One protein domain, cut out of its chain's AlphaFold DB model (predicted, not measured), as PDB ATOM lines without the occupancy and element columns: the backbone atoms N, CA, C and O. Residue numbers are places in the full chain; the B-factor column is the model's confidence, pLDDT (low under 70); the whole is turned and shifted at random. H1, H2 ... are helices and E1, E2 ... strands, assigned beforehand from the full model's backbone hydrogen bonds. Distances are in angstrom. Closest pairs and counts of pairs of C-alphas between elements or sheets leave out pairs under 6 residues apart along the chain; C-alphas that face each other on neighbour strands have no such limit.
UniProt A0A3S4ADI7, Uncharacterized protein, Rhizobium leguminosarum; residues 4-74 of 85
ATOM      1  N   VAL A   4      39.720 -27.472 -45.613       94.44
ATOM      2  CA  VAL A   4      38.832 -28.344 -46.368       94.44
ATOM      3  C   VAL A   4      39.146 -29.787 -46.036       94.44
ATOM      4  O   VAL A   4      40.285 -30.242 -46.143       94.44
ATOM      5  N   LYS A   5      38.101 -30.508 -45.650       94.69
ATOM      6  CA  LYS A   5      38.106 -31.956 -45.544       94.69
ATOM      7  C   LYS A   5      37.526 -32.539 -46.831       94.69
ATOM      8  O   LYS A   5      36.500 -32.055 -47.318       94.69
ATOM      9  N   ARG A   6      38.200 -33.555 -47.370       94.00
ATOM     10  CA  ARG A   6      37.754 -34.293 -48.550       94.00
ATOM     11  C   ARG A   6      37.413 -35.738 -48.206       94.00
ATOM     12  O   ARG A   6      38.040 -36.345 -47.334       94.00
ATOM     13  N   ASP A   7      36.446 -36.288 -48.925       92.62
ATOM     14  CA  ASP A   7      36.117 -37.708 -48.892       92.62
ATOM     15  C   ASP A   7      37.043 -38.547 -49.797       92.62
ATOM     16  O   ASP A   7      38.003 -38.051 -50.393       92.62
ATOM     17  N   ALA A   8      36.773 -39.855 -49.884       93.44
ATOM     18  CA  ALA A   8      37.564 -40.791 -50.686       93.44
ATOM     19  C   ALA A   8      37.483 -40.531 -52.202       93.44
ATOM     20  O   ALA A   8      38.382 -40.948 -52.933       93.44
ATOM     21  N   ASP A   9      36.440 -39.836 -52.659       93.06
ATOM     22  CA  ASP A   9      36.250 -39.446 -54.055       93.06
ATOM     23  C   ASP A   9      36.892 -38.076 -54.352       93.06
ATOM     24  O   ASP A   9      36.865 -37.598 -55.488       93.06
ATOM     25  N   GLY A  10      37.501 -37.444 -53.340       90.44
ATOM     26  CA  GLY A  10      38.134 -36.133 -53.428       90.44
ATOM     27  C   GLY A  10      37.154 -34.963 -53.348       90.44
ATOM     28  O   GLY A  10      37.572 -33.824 -53.549       90.44
ATOM     29  N   SER A  11      35.878 -35.203 -53.047       92.44
ATOM     30  CA  SER A  11      34.878 -34.142 -52.894       92.44
ATOM     31  C   SER A  11      34.952 -33.522 -51.505       92.44
ATOM     32  O   SER A  11      35.278 -34.206 -50.537       92.44
ATOM     33  N   ILE A  12      34.631 -32.231 -51.388       94.44
ATOM     34  CA  ILE A  12      34.539 -31.579 -50.077       94.44
ATOM     35  C   ILE A  12      33.387 -32.201 -49.282       94.44
ATOM     36  O   ILE A  12      32.238 -32.191 -49.729       94.44
ATOM     37  N   ASP A  13      33.691 -32.694 -48.084       93.88
ATOM     38  CA  ASP A  13      32.710 -33.224 -47.135       93.88
ATOM     39  C   ASP A  13      32.729 -32.493 -45.777       93.88
ATOM     40  O   ASP A  13      31.917 -32.786 -44.897       93.88
ATOM     41  N   GLY A  14      33.606 -31.496 -45.615       91.50
ATOM     42  CA  GLY A  14      33.615 -30.615 -44.453       91.50
ATOM     43  C   GLY A  14      34.458 -29.354 -44.639       91.50
ATOM     44  O   GLY A  14      35.500 -29.374 -45.292       91.50
ATOM     45  N   LEU A  15      34.018 -28.265 -44.007       93.38
ATOM     46  CA  LEU A  15      34.761 -27.011 -43.872       93.38
ATOM     47  C   LEU A  15      35.062 -26.782 -42.389       93.38
ATOM     48  O   LEU A  15      34.169 -26.887 -41.548       93.38
ATOM     49  N   LEU A  16      36.317 -26.495 -42.063       91.19
ATOM     50  CA  LEU A  16      36.826 -26.388 -40.698       91.19
ATOM     51  C   LEU A  16      37.543 -25.052 -40.509       91.19
ATOM     52  O   LEU A  16      38.294 -24.602 -41.369       91.19
ATOM     53  N   GLU A  17      37.354 -24.422 -39.352       89.69
ATOM     54  CA  GLU A  17      38.037 -23.160 -39.025       89.69
ATOM     55  C   GLU A  17      39.533 -23.353 -38.728       89.69
ATOM     56  O   GLU A  17      40.313 -22.404 -38.784       89.69
ATOM     57  N   GLN A  18      39.944 -24.582 -38.402       92.06
ATOM     58  CA  GLN A  18      41.300 -24.918 -37.974       92.06
ATOM     59  C   GLN A  18      41.842 -26.131 -38.725       92.06
ATOM     60  O   GLN A  18      41.097 -27.071 -39.008       92.06
ATOM     61  N   LEU A  19      43.156 -26.122 -38.959       93.25
ATOM     62  CA  LEU A  19      43.911 -27.233 -39.530       93.25
ATOM     63  C   LEU A  19      43.657 -28.517 -38.731       93.25
ATOM     64  O   LEU A  19      43.776 -28.511 -37.504       93.25
ATOM     65  N   GLN A  20      43.357 -29.614 -39.425       90.56
ATOM     66  CA  GLN A  20      43.275 -30.947 -38.828       90.56
ATOM     67  C   GLN A  20      44.286 -31.856 -39.530       90.56
ATOM     68  O   GLN A  20      44.048 -32.286 -40.658       90.56
ATOM     69  N   GLU A  21      45.418 -32.132 -38.882       90.25
ATOM     70  CA  GLU A  21      46.483 -32.970 -39.456       90.25
ATOM     71  C   GLU A  21      45.949 -34.348 -39.883       90.25
ATOM     72  O   GLU A  21      45.217 -35.012 -39.146       90.25
ATOM     73  N   GLY A  22      46.296 -34.766 -41.101       87.75
ATOM     74  CA  GLY A  22      45.856 -36.017 -41.716       87.75
ATOM     75  C   GLY A  22      44.387 -36.055 -42.150       87.75
ATOM     76  O   GLY A  22      43.913 -37.121 -42.543       87.75
ATOM     77  N   TYR A  23      43.654 -34.939 -42.066       84.94
ATOM     78  CA  TYR A  23      42.203 -34.922 -42.282       84.94
ATOM     79  C   TYR A  23      41.701 -33.709 -43.076       84.94
ATOM     80  O   TYR A  23      40.936 -33.873 -44.023       84.94
ATOM     81  N   ALA A  24      42.141 -32.505 -42.716       88.75
ATOM     82  CA  ALA A  24      41.806 -31.257 -43.394       88.75
ATOM     83  C   ALA A  24      43.022 -30.328 -43.391       88.75
ATOM     84  O   ALA A  24      43.173 -29.466 -42.520       88.75
ATOM     85  N   GLU A  25      43.914 -30.565 -44.351       89.12
ATOM     86  CA  GLU A  25      45.175 -29.829 -44.509       89.12
ATOM     87  C   GLU A  25      45.120 -28.771 -45.615       89.12
ATOM     88  O   GLU A  25      45.906 -27.824 -45.620       89.12
ATOM     89  N   GLU A  26      44.175 -28.911 -46.542       92.06
ATOM     90  CA  GLU A  26      44.002 -27.992 -47.659       92.06
ATOM     91  C   GLU A  26      43.279 -26.729 -47.197       92.06
ATOM     92  O   GLU A  26      42.231 -26.802 -46.562       92.06
ATOM     93  N   PHE A  27      43.831 -25.561 -47.521       93.44
ATOM     94  CA  PHE A  27      43.242 -24.274 -47.174       93.44
ATOM     95  C   PHE A  27      42.754 -23.579 -48.442       93.44
ATOM     96  O   PHE A  27      43.568 -23.216 -49.295       93.44
ATOM     97  N   LEU A  28      41.437 -23.405 -48.568       93.81
ATOM     98  CA  LEU A  28      40.816 -22.793 -49.744       93.81
ATOM     99  C   LEU A  28      40.193 -21.433 -49.403       93.81
ATOM    100  O   LEU A  28      39.733 -21.214 -48.278       93.81
ATOM    101  N   PRO A  29      40.177 -20.490 -50.360       93.44
ATOM    102  CA  PRO A  29      39.497 -19.224 -50.162       93.44
ATOM    103  C   PRO A  29      37.972 -19.406 -50.211       93.44
ATOM    104  O   PRO A  29      37.468 -20.335 -50.840       93.44
ATOM    105  N   ASP A  30      37.232 -18.510 -49.551       90.69
ATOM    106  CA  ASP A  30      35.761 -18.591 -49.473       90.69
ATOM    107  C   ASP A  30      35.081 -18.410 -50.842       90.69
ATOM    108  O   ASP A  30      33.935 -18.808 -51.021       90.69
ATOM    109  N   ASP A  31      35.786 -17.813 -51.809       94.31
ATOM    110  CA  ASP A  31      35.324 -17.610 -53.182       94.31
ATOM    111  C   ASP A  31      35.667 -18.775 -54.129       94.31
ATOM    112  O   ASP A  31      35.324 -18.736 -55.312       94.31
ATOM    113  N   ASN A  32      36.317 -19.830 -53.624       95.50
ATOM    114  CA  ASN A  32      36.560 -21.038 -54.398       95.50
ATOM    115  C   ASN A  32      35.227 -21.716 -54.754       95.50
ATOM    116  O   ASN A  32      34.357 -21.897 -53.901       95.50
ATOM    117  N   SER A  33      35.081 -22.144 -56.010       95.31
ATOM    118  CA  SER A  33      33.838 -22.742 -56.505       95.31
ATOM    119  C   SER A  33      33.402 -23.984 -55.726       95.31
ATOM    120  O   SER A  33      32.211 -24.139 -55.483       95.31
ATOM    121  N   GLU A  34      34.335 -24.840 -55.296       94.00
ATOM    122  CA  GLU A  34      34.014 -26.047 -54.521       94.00
ATOM    123  C   GLU A  34      33.536 -25.693 -53.105       94.00
ATOM    124  O   GLU A  34      32.612 -26.314 -52.581       94.00
ATOM    125  N   VAL A  35      34.127 -24.658 -52.495       93.56
ATOM    126  CA  VAL A  35      33.730 -24.159 -51.168       93.56
ATOM    127  C   VAL A  35      32.332 -23.542 -51.221       93.56
ATOM    128  O   VAL A  35      31.503 -23.818 -50.347       93.56
ATOM    129  N   ILE A  36      32.050 -22.751 -52.260       94.06
ATOM    130  CA  ILE A  36      30.723 -22.175 -52.502       94.06
ATOM    131  C   ILE A  36      29.703 -23.292 -52.723       94.06
ATOM    132  O   ILE A  36      28.667 -23.311 -52.062       94.06
ATOM    133  N   GLU A  37      29.993 -24.243 -53.614       94.75
ATOM    134  CA  GLU A  37      29.076 -25.338 -53.937       94.75
ATOM    135  C   GLU A  37      28.744 -26.180 -52.700       94.75
ATOM    136  O   GLU A  37      27.570 -26.458 -52.431       94.75
ATOM    137  N   PHE A  38      29.756 -26.536 -51.904       93.88
ATOM    138  CA  PHE A  38      29.546 -27.252 -50.650       93.88
ATOM    139  C   PHE A  38      28.682 -26.447 -49.671       93.88
ATOM    140  O   PHE A  38      27.738 -26.992 -49.095       93.88
ATOM    141  N   SER A  39      28.967 -25.153 -49.505       92.00
ATOM    142  CA  SER A  39      28.227 -24.281 -48.584       92.00
ATOM    143  C   SER A  39      26.761 -24.135 -48.990       92.00
ATOM    144  O   SER A  39      25.873 -24.296 -48.155       92.00
ATOM    145  N   GLU A  40      26.482 -23.910 -50.275       92.94
ATOM    146  CA  GLU A  40      25.115 -23.818 -50.798       92.94
ATOM    147  C   GLU A  40      24.355 -25.141 -50.628       92.94
ATOM    148  O   GLU A  40      23.207 -25.162 -50.178       92.94
ATOM    149  N   LYS A  41      25.013 -26.275 -50.897       93.44
ATOM    150  CA  LYS A  41      24.428 -27.603 -50.674       93.44
ATOM    151  C   LYS A  41      24.117 -27.846 -49.195       93.44
ATOM    152  O   LYS A  41      23.050 -28.375 -48.874       93.44
ATOM    153  N   ALA A  42      25.012 -27.445 -48.294       90.81
ATOM    154  CA  ALA A  42      24.806 -27.546 -46.852       90.81
ATOM    155  C   ALA A  42      23.644 -26.655 -46.379       90.81
ATOM    156  O   ALA A  42      22.799 -27.114 -45.607       90.81
ATOM    157  N   LYS A  43      23.541 -25.420 -46.890       91.44
ATOM    158  CA  LYS A  43      22.418 -24.506 -46.621       91.44
ATOM    159  C   LYS A  43      21.086 -25.091 -47.085       91.44
ATOM    160  O   LYS A  43      20.125 -25.091 -46.316       91.44
ATOM    161  N   ALA A  44      21.031 -25.654 -48.291       93.06
ATOM    162  CA  ALA A  44      19.831 -26.303 -48.814       93.06
ATOM    163  C   ALA A  44      19.417 -27.524 -47.971       93.06
ATOM    164  O   ALA A  44      18.241 -27.696 -47.648       93.06
ATOM    165  N   ALA A  45      20.384 -28.348 -47.556       92.00
ATOM    166  CA  ALA A  45      20.125 -29.482 -46.672       92.00
ATOM    167  C   ALA A  45      19.606 -29.038 -45.293       92.00
ATOM    168  O   ALA A  45      18.709 -29.671 -44.736       92.00
ATOM    169  N   LEU A  46      20.131 -27.933 -44.753       90.75
ATOM    170  CA  LEU A  46      19.649 -27.353 -43.503       90.75
ATOM    171  C   LEU A  46      18.226 -26.798 -43.649       90.75
ATOM    172  O   LEU A  46      17.393 -27.048 -42.780       90.75
ATOM    173  N   ALA A  47      17.924 -26.106 -44.750       92.75
ATOM    174  CA  ALA A  47      16.587 -25.587 -45.039       92.75
ATOM    175  C   ALA A  47      15.531 -26.706 -45.114       92.75
ATOM    176  O   ALA A  47      14.416 -26.533 -44.628       92.75
ATOM    177  N   ALA A  48      15.900 -27.884 -45.625       93.94
ATOM    178  CA  ALA A  48      15.036 -29.066 -45.669       93.94
ATOM    179  C   ALA A  48      14.828 -29.761 -44.303       93.94
ATOM    180  O   ALA A  48      14.097 -30.750 -44.213       93.94
ATOM    181  N   ASN A  49      15.468 -29.297 -43.224       94.06
ATOM    182  CA  ASN A  49      15.279 -29.871 -41.895       94.06
ATOM    183  C   ASN A  49      13.891 -29.487 -41.331       94.06
ATOM    184  O   ASN A  49      13.607 -28.294 -41.196       94.06
ATOM    185  N   PRO A  50      13.060 -30.445 -40.866       95.19
ATOM    186  CA  PRO A  50      11.737 -30.153 -40.293       95.19
ATOM    187  C   PRO A  50      11.755 -29.167 -39.113       95.19
ATOM    188  O   PRO A  50      10.779 -28.471 -38.826       95.19
ATOM    189  N   THR A  51      12.878 -29.086 -38.396       94.81
ATOM    190  CA  THR A  51      13.068 -28.101 -37.326       94.81
ATOM    191  C   THR A  51      13.130 -26.684 -37.882       94.81
ATOM    192  O   THR A  51      12.529 -25.785 -37.293       94.81
ATOM    193  N   ILE A  52      13.817 -26.489 -39.011       94.38
ATOM    194  CA  ILE A  52      13.900 -25.196 -39.689       94.38
ATOM    195  C   ILE A  52      12.538 -24.824 -40.270       94.38
ATOM    196  O   ILE A  52      12.115 -23.691 -40.073       94.38
ATOM    197  N   GLU A  53      11.785 -25.766 -40.848       93.75
ATOM    198  CA  GLU A  53      10.399 -25.513 -41.287       93.75
ATOM    199  C   GLU A  53       9.511 -25.000 -40.140       93.75
ATOM    200  O   GLU A  53       8.738 -24.051 -40.294       93.75
ATOM    201  N   ARG A  54       9.641 -25.599 -38.948       95.06
ATOM    202  CA  ARG A  54       8.892 -25.169 -37.760       95.06
ATOM    203  C   ARG A  54       9.281 -23.758 -37.314       95.06
ATOM    204  O   ARG A  54       8.402 -22.995 -36.914       95.06
ATOM    205  N   ILE A  55      10.569 -23.420 -37.362       94.00
ATOM    206  CA  ILE A  55      11.071 -22.078 -37.032       94.00
ATOM    207  C   ILE A  55      10.592 -21.063 -38.073       94.00
ATOM    208  O   ILE A  55      10.062 -20.022 -37.698       94.00
ATOM    209  N   ALA A  56      10.694 -21.400 -39.358       94.31
ATOM    210  CA  ALA A  56      10.240 -20.587 -40.480       94.31
ATOM    211  C   ALA A  56       8.764 -20.203 -40.320       94.31
ATOM    212  O   ALA A  56       8.419 -19.023 -40.337       94.31
ATOM    213  N   ARG A  57       7.905 -21.177 -39.989       94.50
ATOM    214  CA  ARG A  57       6.493 -20.920 -39.672       94.50
ATOM    215  C   ARG A  57       6.298 -20.024 -38.446       94.50
ATOM    216  O   ARG A  57       5.378 -19.214 -38.434       94.50
ATOM    217  N   ALA A  58       7.103 -20.192 -37.397       95.75
ATOM    218  CA  ALA A  58       6.986 -19.397 -36.174       95.75
ATOM    219  C   ALA A  58       7.431 -17.938 -36.370       95.75
ATOM    220  O   ALA A  58       6.944 -17.054 -35.668       95.75
ATOM    221  N   TRP A  59       8.361 -17.700 -37.294       93.00
ATOM    222  CA  TRP A  59       8.931 -16.384 -37.583       93.00
ATOM    223  C   TRP A  59       8.327 -15.707 -38.818       93.00
ATOM    224  O   TRP A  59       8.753 -14.604 -39.143       93.00
ATOM    225  N   ASP A  60       7.342 -16.336 -39.469       94.88
ATOM    226  CA  ASP A  60       6.733 -15.872 -40.727       94.88
ATOM    227  C   ASP A  60       7.781 -15.634 -41.834       94.88
ATOM    228  O   ASP A  60       7.840 -14.592 -42.482       94.88
ATOM    229  N   MET A  61       8.670 -16.616 -42.000       94.62
ATOM    230  CA  MET A  61       9.787 -16.617 -42.951       94.62
ATOM    231  C   MET A  61       9.790 -17.904 -43.779       94.62
ATOM    232  O   MET A  61       9.117 -18.878 -43.437       94.62
ATOM    233  N   THR A  62      10.589 -17.941 -44.848       96.12
ATOM    234  CA  THR A  62      10.922 -19.201 -45.530       96.12
ATOM    235  C   THR A  62      12.072 -19.929 -44.818       96.12
ATOM    236  O   THR A  62      12.867 -19.288 -44.122       96.12
ATOM    237  N   PRO A  63      12.206 -21.259 -44.978       93.81
ATOM    238  CA  PRO A  63      13.342 -22.007 -44.441       93.81
ATOM    239  C   PRO A  63      14.704 -21.428 -44.850       93.81
ATOM    240  O   PRO A  63      15.601 -21.320 -44.019       93.81
ATOM    241  N   GLU A  64      14.842 -20.965 -46.093       93.00
ATOM    242  CA  GLU A  64      16.071 -20.358 -46.615       93.00
ATOM    243  C   GLU A  64      16.377 -19.030 -45.916       93.00
ATOM    244  O   GLU A  64      17.517 -18.773 -45.539       93.00
ATOM    245  N   GLN A  65      15.356 -18.202 -45.671       91.50
ATOM    246  CA  GLN A  65      15.515 -16.954 -44.920       91.50
ATOM    247  C   GLN A  65      15.936 -17.205 -43.470       91.50
ATOM    248  O   GLN A  65      16.722 -16.436 -42.919       91.50
ATOM    249  N   VAL A  66      15.439 -18.280 -42.850       92.88
ATOM    250  CA  VAL A  66      15.871 -18.693 -41.509       92.88
ATOM    251  C   VAL A  66      17.332 -19.132 -41.524       92.88
ATOM    252  O   VAL A  66      18.088 -18.702 -40.657       92.88
ATOM    253  N   VAL A  67      17.743 -19.941 -42.503       91.00
ATOM    254  CA  VAL A  67      19.140 -20.373 -42.657       91.00
ATOM    255  C   VAL A  67      20.064 -19.174 -42.846       91.00
ATOM    256  O   VAL A  67      21.026 -19.032 -42.099       91.00
ATOM    257  N   GLU A  68      19.728 -18.261 -43.755       89.31
ATOM    258  CA  GLU A  68      20.483 -17.023 -43.983       89.31
ATOM    259  C   GLU A  68      20.569 -16.141 -42.732       89.31
ATOM    260  O   GLU A  68      21.590 -15.505 -42.470       89.31
ATOM    261  N   ARG A  69      19.500 -16.098 -41.932       87.88
ATOM    262  CA  ARG A  69      19.487 -15.363 -40.664       87.88
ATOM    263  C   ARG A  69      20.384 -16.023 -39.612       87.88
ATOM    264  O   ARG A  69      21.083 -15.318 -38.893       87.88
ATOM    265  N   ILE A  70      20.377 -17.354 -39.514       84.31
ATOM    266  CA  ILE A  70      21.228 -18.112 -38.580       84.31
ATOM    267  C   ILE A  70      22.709 -17.974 -38.952       84.31
ATOM    268  O   ILE A  70      23.530 -17.774 -38.057       84.31
ATOM    269  N   ASP A  71      23.018 -18.048 -40.249       77.81
ATOM    270  CA  ASP A  71      24.366 -17.915 -40.815       77.81
ATOM    271  C   ASP A  71      24.967 -16.531 -40.516       77.81
ATOM    272  O   ASP A  71      26.103 -16.419 -40.066       77.81
ATOM    273  N   LYS A  72      24.170 -15.463 -40.669       72.44
ATOM    274  CA  LYS A  72      24.627 -14.080 -40.433       72.44
ATOM    275  C   LYS A  72      24.808 -13.720 -38.964       72.44
ATOM    276  O   LYS A  72      25.738 -12.987 -38.638       72.44
ATOM    277  N   ASP A  73      23.915 -14.179 -38.090       60.22
ATOM    278  CA  ASP A  73      23.872 -13.697 -36.703       60.22
ATOM    279  C   ASP A  73      24.541 -14.635 -35.688       60.22
ATOM    280  O   ASP A  73      24.677 -14.250 -34.522       60.22
ATOM    281  N   GLY A  74      24.969 -15.834 -36.106       56.75
ATOM    282  CA  GLY A  74      25.516 -16.860 -35.219       56.75
ATOM    283  C   GLY A  74      24.522 -17.200 -34.113       56.75
ATOM    284  O   GLY A  74      24.651 -16.687 -33.010       56.75
TER     285      GLY A  74
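Overview. This is residues 4 to 74 of the 85 residues of an uncharacterized protein of Rhizobium leguminosarum (UniProt A0A3S4ADI7). Picture two small heads joined by one long helix: at one end the two-stranded hairpin E1 and E2 with a long loop, residues 17 to 32, beside it, and at the other end the helices H2 and H3 set crosswise to each other. H1 makes the bridge, its residues 34 to 42 near E2 and its residues 43 to 47 meeting H3, which folds back from H2. The printed part has 71 residues, with two named strands and then three named helices in the order E1, E2, H1, H2, H3; the sheet E1 - E2 is antiparallel and the class is mostly helix. The whole is loose, with a radius of gyration of the C-alphas of 14.5 A, and elongated, spanning 43 by 24 by 21 A.

Arrangement. Start at the hairpin of E1, residues 4 to 6, and E2, residues 12 to 16, antiparallel neighbours whose directions stand at 150 degrees. Look there for N 5 and O 14, 2.9 A apart, and N 13 and O 5, 3.0 A apart, both within hydrogen-bond range. Go on to H1, residues 33 to 47: its closest C-alphas to E2 are those of Phe 38 and Ile 12, 6.6 A apart, while E1 and H1 are only just apart, at 8.2 A. At the other end of H1, residues 43 to 47 alone touch H3, residues 63 to 73, at a steep tilt of 63 degrees, opposite ways; the closest C-alphas are those of Ala 47 and Pro 63, 4.9 A apart. H3 also touches H2, residues 50 to 59, about perpendicular at 80 degrees, closest at the C-alphas of Pro 63 and Ala 56, 5.2 A apart. H1 and H2 are close but not clearly touching, with Leu 46 and Ile 52 closest at 7.2 A between C-alphas. In H1, H2 and H3 every O i to N i+4 pair is within hydrogen-bond range.

Along the chain. Find C-alpha 4 at (38.832, -28.344, -46.368), where E1 begins its 6.4 A; E2 spans 11.0 A. H1 runs 20.9 A from C-alpha 33 at (33.838, -22.742, -56.505) to C-alpha 47. H2 measures 14.3 A and H3 15.5 A, ending at C-alpha 73, (23.872, -13.697, -36.703).

Size, cuts and confidence. The two C-alphas farthest apart, those of Gly 22 and Asp 60, are 44.0 A from each other. The printed part has no cut. The link from E2 to H1 is long, with 16 residues; the other three links are tight. The mean pLDDT of the printed part is 91.2, and residues 73 to 74 are under 70.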